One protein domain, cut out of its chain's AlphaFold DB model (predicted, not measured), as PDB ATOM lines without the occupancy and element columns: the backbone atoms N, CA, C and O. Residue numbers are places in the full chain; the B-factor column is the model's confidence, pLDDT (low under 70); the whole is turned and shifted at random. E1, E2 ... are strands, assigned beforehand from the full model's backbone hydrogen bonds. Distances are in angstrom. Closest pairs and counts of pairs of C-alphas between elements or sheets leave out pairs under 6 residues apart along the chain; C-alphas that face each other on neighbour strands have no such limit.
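Overview. This is residues 268 to 329 of the 1234 residues of an uncharacterized protein of Winogradskyella sp (UniProt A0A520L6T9). With little regular structure, this is one small, nearly untwisted sheet of four strands side by side, and the unnamed residues 280 to 295 fold back over one face of it from the end of E1 to the start of E2. The 62 printed residues, 21 in named strands and no named helix, are all strand in class; the mixed sheet's order is E1 E2 E3 E4, also the chain order. The whole is compact, radius of gyration of the C-alphas 11.4 A, spanning 32 by 25 by 15 A.

Arrangement. Look first at E2, residues 296 to 302, parallel to edge strand E1, residues 275 to 279, at 10 degrees; N 277 and O 299 are 2.9 A apart. E2, E3, residues 314 to 319, and E4, residues 324 to 326, form a meander, each strand the antiparallel neighbour of the one before. In hairpin E2 and E3, N 300 and O 316 are 2.9 A apart; in hairpin E3 and E4, N 325 and O 317, 2.7 A. E1 and E4 are apart.

Along the chain. Find C-alpha 296 at (99.316, 134.703, 113.871); E2 runs 16.1 A. E1, 12.9 A, begins at (100.998, 136.893, 121.612); E3 spans 12.8 A, and E4, 6.7 A, ends at (105.065, 145.761, 109.229).

Size, cuts and confidence. The printed part has no cut. E1 to E2 and E2 to E3 are long links. Residue 329 is under 70.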
ATOM      1  N   ILE A 268      92.832 140.912 120.962       93.94
ATOM      2  CA  ILE A 268      92.230 139.570 120.946       93.94
ATOM      3  C   ILE A 268      93.180 138.555 120.298       93.94
ATOM      4  O   ILE A 268      93.265 138.504 119.074       93.94
ATOM      5  N   ALA A 269      93.835 137.717 121.107       96.31
ATOM      6  CA  ALA A 269      94.696 136.627 120.641       96.31
ATOM      7  C   ALA A 269      93.868 135.342 120.455       96.31
ATOM      8  O   ALA A 269      93.417 134.759 121.439       96.31
ATOM      9  N   ASN A 270      93.622 134.907 119.218       94.50
ATOM     10  CA  ASN A 270      92.702 133.801 118.912       94.50
ATOM     11  C   ASN A 270      93.397 132.471 118.605       94.50
ATOM     12  O   ASN A 270      92.754 131.428 118.702       94.50
ATOM     13  N   SER A 271      94.664 132.494 118.198       96.12
ATOM     14  CA  SER A 271      95.368 131.301 117.728       96.12
ATOM     15  C   SER A 271      96.285 130.694 118.795       96.12
ATOM     16  O   SER A 271      96.743 131.387 119.707       96.12
ATOM     17  N   LEU A 272      96.579 129.394 118.675       96.12
ATOM     18  CA  LEU A 272      97.536 128.668 119.519       96.12
ATOM     19  C   LEU A 272      98.850 129.459 119.657       96.12
ATOM     20  O   LEU A 272      99.440 129.847 118.650       96.12
ATOM     21  N   ALA A 273      99.321 129.673 120.886       96.06
ATOM     22  CA  ALA A 273     100.565 130.377 121.218       96.06
ATOM     23  C   ALA A 273     100.684 131.823 120.681       96.06
ATOM     24  O   ALA A 273     101.779 132.381 120.661       96.06
ATOM     25  N   GLU A 274      99.584 132.449 120.250       97.69
ATOM     26  CA  GLU A 274      99.601 133.828 119.757       97.69
ATOM     27  C   GLU A 274      99.841 134.828 120.895       97.69
ATOM     28  O   GLU A 274      99.158 134.793 121.919       97.69
ATOM     29  N   VAL A 275     100.765 135.768 120.702       97.75
ATOM     30  CA  VAL A 275     100.998 136.893 121.612       97.75
ATOM     31  C   VAL A 275     100.544 138.193 120.949       97.75
ATOM     32  O   VAL A 275     101.062 138.566 119.902       97.75
ATOM     33  N   GLN A 276      99.607 138.913 121.565       97.06
ATOM     34  CA  GLN A 276      99.191 140.248 121.132       97.06
ATOM     35  C   GLN A 276      99.486 141.306 122.194       97.06
ATOM     36  O   GLN A 276      99.144 141.128 123.365       97.06
ATOM     37  N   LEU A 277     100.055 142.433 121.770       96.94
ATOM     38  CA  LEU A 277     100.369 143.594 122.607       96.94
ATOM     39  C   LEU A 277      99.708 144.870 122.050       96.94
ATOM     40  O   LEU A 277      99.432 144.946 120.857       96.94
ATOM     41  N   GLY A 278      99.519 145.904 122.876       95.19
ATOM     42  CA  GLY A 278      99.176 147.261 122.414       95.19
ATOM     43  C   GLY A 278      97.693 147.626 122.533       95.19
ATOM     44  O   GLY A 278      97.073 147.385 123.571       95.19
ATOM     45  N   GLN A 279      97.117 148.278 121.519       94.62
ATOM     46  CA  GLN A 279      95.701 148.667 121.535       94.62
ATOM     47  C   GLN A 279      94.994 148.475 120.190       94.62
ATOM     48  O   GLN A 279      95.591 148.705 119.143       94.62
ATOM     49  N   TYR A 280      93.714 148.089 120.236       92.75
ATOM     50  CA  TYR A 280      92.810 148.008 119.079       92.75
ATOM     51  C   TYR A 280      93.411 147.261 117.874       92.75
ATOM     52  O   TYR A 280      93.438 147.786 116.758       92.75
ATOM     53  N   SER A 281      93.902 146.039 118.096       92.44
ATOM     54  CA  SER A 281      94.404 145.178 117.017       92.44
ATOM     55  C   SER A 281      93.281 144.740 116.071       92.44
ATOM     56  O   SER A 281      92.093 144.727 116.423       92.44
ATOM     57  N   THR A 282      93.629 144.380 114.837       91.44
ATOM     58  CA  THR A 282      92.648 143.817 113.901       91.44
ATOM     59  C   THR A 282      92.245 142.411 114.338       91.44
ATOM     60  O   THR A 282      93.068 141.617 114.804       91.44
ATOM     61  N   PHE A 283      90.960 142.088 114.194       88.75
ATOM     62  CA  PHE A 283      90.451 140.760 114.515       88.75
ATOM     63  C   PHE A 283      90.717 139.795 113.359       88.75
ATOM     64  O   PHE A 283      90.222 139.996 112.251       88.75
ATOM     65  N   VAL A 284      91.437 138.710 113.643       89.00
ATOM     66  CA  VAL A 284      91.638 137.594 112.714       89.00
ATOM     67  C   VAL A 284      91.348 136.286 113.440       89.00
ATOM     68  O   VAL A 284      91.764 136.084 114.582       89.00
ATOM     69  N   SER A 285      90.591 135.406 112.787       87.44
ATOM     70  CA  SER A 285      90.348 134.044 113.265       87.44
ATOM     71  C   SER A 285      91.545 133.147 112.949       87.44
ATOM     72  O   SER A 285      92.049 133.196 111.830       87.44
ATOM     73  N   GLY A 286      91.936 132.291 113.891       89.81
ATOM     74  CA  GLY A 286      92.926 131.229 113.696       89.81
ATOM     75  C   GLY A 286      92.511 129.961 114.441       89.81
ATOM     76  O   GLY A 286      91.511 129.961 115.162       89.81
ATOM     77  N   SER A 287      93.262 128.877 114.267       94.56
ATOM     78  CA  SER A 287      93.096 127.663 115.063       94.56
ATOM     79  C   SER A 287      93.572 127.906 116.495       94.56
ATOM     80  O   SER A 287      94.717 128.295 116.726       94.56
ATOM     81  N   ALA A 288      92.685 127.675 117.460       93.00
ATOM     82  CA  ALA A 288      92.955 127.906 118.876       93.00
ATOM     83  C   ALA A 288      93.865 126.837 119.511       93.00
ATOM     84  O   ALA A 288      94.457 127.095 120.554       93.00
ATOM     85  N   ASP A 289      93.985 125.658 118.904       93.31
ATOM     86  CA  ASP A 289      94.612 124.462 119.485       93.31
ATOM     87  C   ASP A 289      95.620 123.767 118.551       93.31
ATOM     88  O   ASP A 289      96.353 122.879 118.981       93.31
ATOM     89  N   THR A 290      95.699 124.173 117.281       91.12
ATOM     90  CA  THR A 290      96.555 123.537 116.273       91.12
ATOM     91  C   THR A 290      97.550 124.536 115.686       91.12
ATOM     92  O   THR A 290      97.219 125.684 115.393       91.12
ATOM     93  N   TRP A 291      98.795 124.101 115.472       94.56
ATOM     94  CA  TRP A 291      99.818 124.923 114.823       94.56
ATOM     95  C   TRP A 291      99.567 125.012 113.312       94.56
ATOM     96  O   TRP A 291      99.926 124.110 112.556       94.56
ATOM     97  N   VAL A 292      98.957 126.108 112.860       93.44
ATOM     98  CA  VAL A 292      98.730 126.385 111.433       93.44
ATOM     99  C   VAL A 292      99.734 127.444 110.957       93.44
ATOM    100  O   VAL A 292      99.692 128.564 111.457       93.44
ATOM    101  N   PRO A 293     100.624 127.157 109.986       91.44
ATOM    102  CA  PRO A 293     101.706 128.074 109.594       91.44
ATOM    103  C   PRO A 293     101.257 129.482 109.164       91.44
ATOM    104  O   PRO A 293     102.016 130.437 109.297       91.44
ATOM    105  N   THR A 294     100.027 129.625 108.664       92.81
ATOM    106  CA  THR A 294      99.449 130.910 108.236       92.81
ATOM    107  C   THR A 294      98.765 131.692 109.356       92.81
ATOM    108  O   THR A 294      98.325 132.815 109.119       92.81
ATOM    109  N   ASP A 295      98.642 131.126 110.556       95.69
ATOM    110  CA  ASP A 295      98.050 131.817 111.697       95.69
ATOM    111  C   ASP A 295      99.052 132.769 112.355       95.69
ATOM    112  O   ASP A 295     100.269 132.616 112.246       95.69
ATOM    113  N   ARG A 296      98.526 133.735 113.107       95.81
ATOM    114  CA  ARG A 296      99.316 134.703 113.871       95.81
ATOM    115  C   ARG A 296     100.096 134.030 115.001       95.81
ATOM    116  O   ARG A 296      99.593 133.126 115.669       95.81
ATOM    117  N   LEU A 297     101.325 134.491 115.209       95.94
ATOM    118  CA  LEU A 297     102.196 134.122 116.324       95.94
ATOM    119  C   LEU A 297     102.482 135.334 117.220       95.94
ATOM    120  O   LEU A 297     102.418 135.209 118.438       95.94
ATOM    121  N   PHE A 298     102.742 136.509 116.637       97.25
ATOM    122  CA  PHE A 298     103.006 137.739 117.389       97.25
ATOM    123  C   PHE A 298     102.385 138.961 116.702       97.25
ATOM    124  O   PHE A 298     102.553 139.134 115.498       97.25
ATOM    125  N   VAL A 299     101.680 139.818 117.444       97.00
ATOM    126  CA  VAL A 299     101.049 141.039 116.914       97.00
ATOM    127  C   VAL A 299     101.237 142.217 117.866       97.00
ATOM    128  O   VAL A 299     101.062 142.081 119.077       97.00
ATOM    129  N   ILE A 300     101.511 143.403 117.322       96.62
ATOM    130  CA  ILE A 300     101.446 144.674 118.055       96.62
ATOM    131  C   ILE A 300     100.324 145.526 117.456       96.62
ATOM    132  O   ILE A 300     100.453 146.011 116.338       96.62
ATOM    133  N   GLY A 301      99.238 145.727 118.201       94.25
ATOM    134  CA  GLY A 301      98.129 146.609 117.842       94.25
ATOM    135  C   GLY A 301      98.448 148.083 118.105       94.25
ATOM    136  O   GLY A 301      98.928 148.438 119.185       94.25
ATOM    137  N   ASN A 302      98.147 148.952 117.142       93.31
ATOM    138  CA  ASN A 302      98.291 150.409 117.248       93.31
ATOM    139  C   ASN A 302      97.028 151.170 116.812       93.31
ATOM    140  O   ASN A 302      97.102 152.359 116.494       93.31
ATOM    141  N   GLY A 303      95.882 150.492 116.778       89.62
ATOM    142  CA  GLY A 303      94.616 151.083 116.369       89.62
ATOM    143  C   GLY A 303      94.082 152.130 117.348       89.62
ATOM    144  O   GLY A 303      94.621 152.363 118.435       89.62
ATOM    145  N   GLN A 304      92.973 152.755 116.966       89.00
ATOM    146  CA  GLN A 304      92.293 153.775 117.763       89.00
ATOM    147  C   GLN A 304      90.850 153.376 118.069       89.00
ATOM    148  O   GLN A 304      90.251 152.545 117.390       89.00
ATOM    149  N   GLU A 305      90.287 153.992 119.108       87.88
ATOM    150  CA  GLU A 305      88.895 153.784 119.495       87.88
ATOM    151  C   GLU A 305      87.946 154.302 118.411       87.88
ATOM    152  O   GLU A 305      87.896 155.500 118.142       87.88
ATOM    153  N   ASP A 306      87.171 153.398 117.816       82.62
ATOM    154  CA  ASP A 306      86.104 153.721 116.873       82.62
ATOM    155  C   ASP A 306      84.894 152.811 117.102       82.62
ATOM    156  O   ASP A 306      85.023 151.612 117.357       82.62
ATOM    157  N   ILE A 307      83.698 153.384 116.975       73.25
ATOM    158  CA  ILE A 307      82.424 152.695 117.206       73.25
ATOM    159  C   ILE A 307      82.154 151.585 116.179       73.25
ATOM    160  O   ILE A 307      81.404 150.656 116.472       73.25
ATOM    161  N   ASN A 308      82.781 151.652 114.998       76.44
ATOM    162  CA  ASN A 308      82.612 150.670 113.924       76.44
ATOM    163  C   ASN A 308      83.804 149.711 113.772       76.44
ATOM    164  O   ASN A 308      83.826 148.943 112.812       76.44
ATOM    165  N   LEU A 309      84.788 149.754 114.683       77.56
ATOM    166  CA  LEU A 309      86.049 148.996 114.591       77.56
ATOM    167  C   LEU A 309      86.868 149.300 113.317       77.56
ATOM    168  O   LEU A 309      87.770 148.540 112.970       77.56
ATOM    169  N   ALA A 310      86.579 150.399 112.609       78.31
ATOM    170  CA  ALA A 310      87.230 150.721 111.338       78.31
ATOM    171  C   ALA A 310      88.653 151.271 111.519       78.31
ATOM    172  O   ALA A 310      89.422 151.303 110.563       78.31
ATOM    173  N   LEU A 311      89.000 151.693 112.740       86.56
ATOM    174  CA  LEU A 311      90.332 152.175 113.115       86.56
ATOM    175  C   LEU A 311      91.181 151.115 113.832       86.56
ATOM    176  O   LEU A 311      92.237 151.450 114.374       86.56
ATOM    177  N   ASN A 312      90.747 149.849 113.852       90.12
ATOM    178  CA  ASN A 312      91.597 148.762 114.327       90.12
ATOM    179  C   ASN A 312      92.781 148.587 113.368       90.12
ATOM    180  O   ASN A 312      92.598 148.524 112.152       90.12
ATOM    181  N   SER A 313      93.989 148.498 113.914       90.88
ATOM    182  CA  SER A 313      95.223 148.428 113.134       90.88
ATOM    183  C   SER A 313      96.296 147.660 113.897       90.88
ATOM    184  O   SER A 313      96.391 147.755 115.123       90.88
ATOM    185  N   ASP A 314      97.122 146.927 113.153       92.94
ATOM    186  CA  ASP A 314      98.284 146.203 113.669       92.94
ATOM    187  C   ASP A 314      99.547 146.851 113.113       92.94
ATOM    188  O   ASP A 314      99.705 146.871 111.903       92.94
ATOM    189  N   ALA A 315     100.456 147.344 113.949       92.00
ATOM    190  CA  ALA A 315     101.747 147.878 113.511       92.00
ATOM    191  C   ALA A 315     102.696 146.774 113.019       92.00
ATOM    192  O   ALA A 315     103.436 146.965 112.057       92.00
ATOM    193  N   LEU A 316     102.670 145.613 113.678       93.62
ATOM    194  CA  LEU A 316     103.526 144.467 113.383       93.62
ATOM    195  C   LEU A 316     102.713 143.180 113.508       93.62
ATOM    196  O   LEU A 316     102.004 143.005 114.497       93.62
ATOM    197  N   VAL A 317     102.848 142.277 112.539       94.56
ATOM    198  CA  VAL A 317     102.257 140.934 112.538       94.56
ATOM    199  C   VAL A 317     103.328 139.930 112.132       94.56
ATOM    200  O   VAL A 317     103.935 140.075 111.081       94.56
ATOM    201  N   ILE A 318     103.532 138.890 112.930       95.62
ATOM    202  CA  ILE A 318     104.386 137.743 112.612       95.62
ATOM    203  C   ILE A 318     103.501 136.500 112.601       95.62
ATOM    204  O   ILE A 318     102.773 136.239 113.565       95.62
ATOM    205  N   LEU A 319     103.545 135.743 111.509       94.62
ATOM    206  CA  LEU A 319     102.838 134.474 111.351       94.62
ATOM    207  C   LEU A 319     103.693 133.297 111.842       94.62
ATOM    208  O   LEU A 319     104.912 133.398 111.975       94.62
ATOM    209  N   LYS A 320     103.062 132.148 112.084       93.12
ATOM    210  CA  LYS A 320     103.722 130.926 112.574       93.12
ATOM    211  C   LYS A 320     104.775 130.347 111.620       93.12
ATOM    212  O   LYS A 320     105.633 129.593 112.064       93.12
ATOM    213  N   ASN A 321     104.729 130.684 110.334       87.88
ATOM    214  CA  ASN A 321     105.764 130.345 109.353       87.88
ATOM    215  C   ASN A 321     106.941 131.340 109.313       87.88
ATOM    216  O   ASN A 321     107.806 131.200 108.455       87.88
ATOM    217  N   GLY A 322     106.965 132.346 110.194       83.19
ATOM    218  CA  GLY A 322     108.003 133.380 110.250       83.19
ATOM    219  C   GLY A 322     107.736 134.602 109.366       83.19
ATOM    220  O   GLY A 322     108.444 135.603 109.486       83.19
ATOM    221  N   ASN A 323     106.699 134.577 108.519       86.06
ATOM    222  CA  ASN A 323     106.366 135.728 107.682       86.06
ATOM    223  C   ASN A 323     106.003 136.928 108.560       86.06
ATOM    224  O   ASN A 323     105.082 136.855 109.374       86.06
ATOM    225  N   THR A 324     106.712 138.034 108.355       88.12
ATOM    226  CA  THR A 324     106.542 139.272 109.115       88.12
ATOM    227  C   THR A 324     105.953 140.357 108.221       88.12
ATOM    228  O   THR A 324     106.400 140.574 107.100       88.12
ATOM    229  N   THR A 325     104.932 141.045 108.715       87.31
ATOM    230  CA  THR A 325     104.303 142.204 108.086       87.31
ATOM    231  C   THR A 325     104.433 143.390 109.028       87.31
ATOM    232  O   THR A 325     103.954 143.337 110.160       87.31
ATOM    233  N   LEU A 326     105.061 144.465 108.559       86.19
ATOM    234  CA  LEU A 326     105.065 145.761 109.229       86.19
ATOM    235  C   LEU A 326     104.052 146.659 108.511       86.19
ATOM    236  O   LEU A 326     104.229 146.947 107.329       86.19
ATOM    237  N   ASN A 327     102.996 147.094 109.199       78.38
ATOM    238  CA  ASN A 327     102.069 148.070 108.631       78.38
ATOM    239  C   ASN A 327     102.480 149.469 109.093       78.38
ATOM    240  O   ASN A 327     102.365 149.822 110.268       78.38
ATOM    241  N   GLY A 328     102.973 150.259 108.148       70.19
ATOM    242  CA  GLY A 328     103.625 151.542 108.391       70.19
ATOM    243  C   GLY A 328     104.939 151.609 107.622       70.19
ATOM    244  O   GLY A 328     105.219 150.745 106.792       70.19
ATOM    245  N   THR A 329     105.747 152.631 107.882       66.19
ATOM    246  CA  THR A 329     107.056 152.766 107.235       66.19
ATOM    247  C   THR A 329     108.141 152.163 108.122       66.19
ATOM    248  O   THR A 329     108.244 152.506 109.299       66.19
TER     249      THR A 329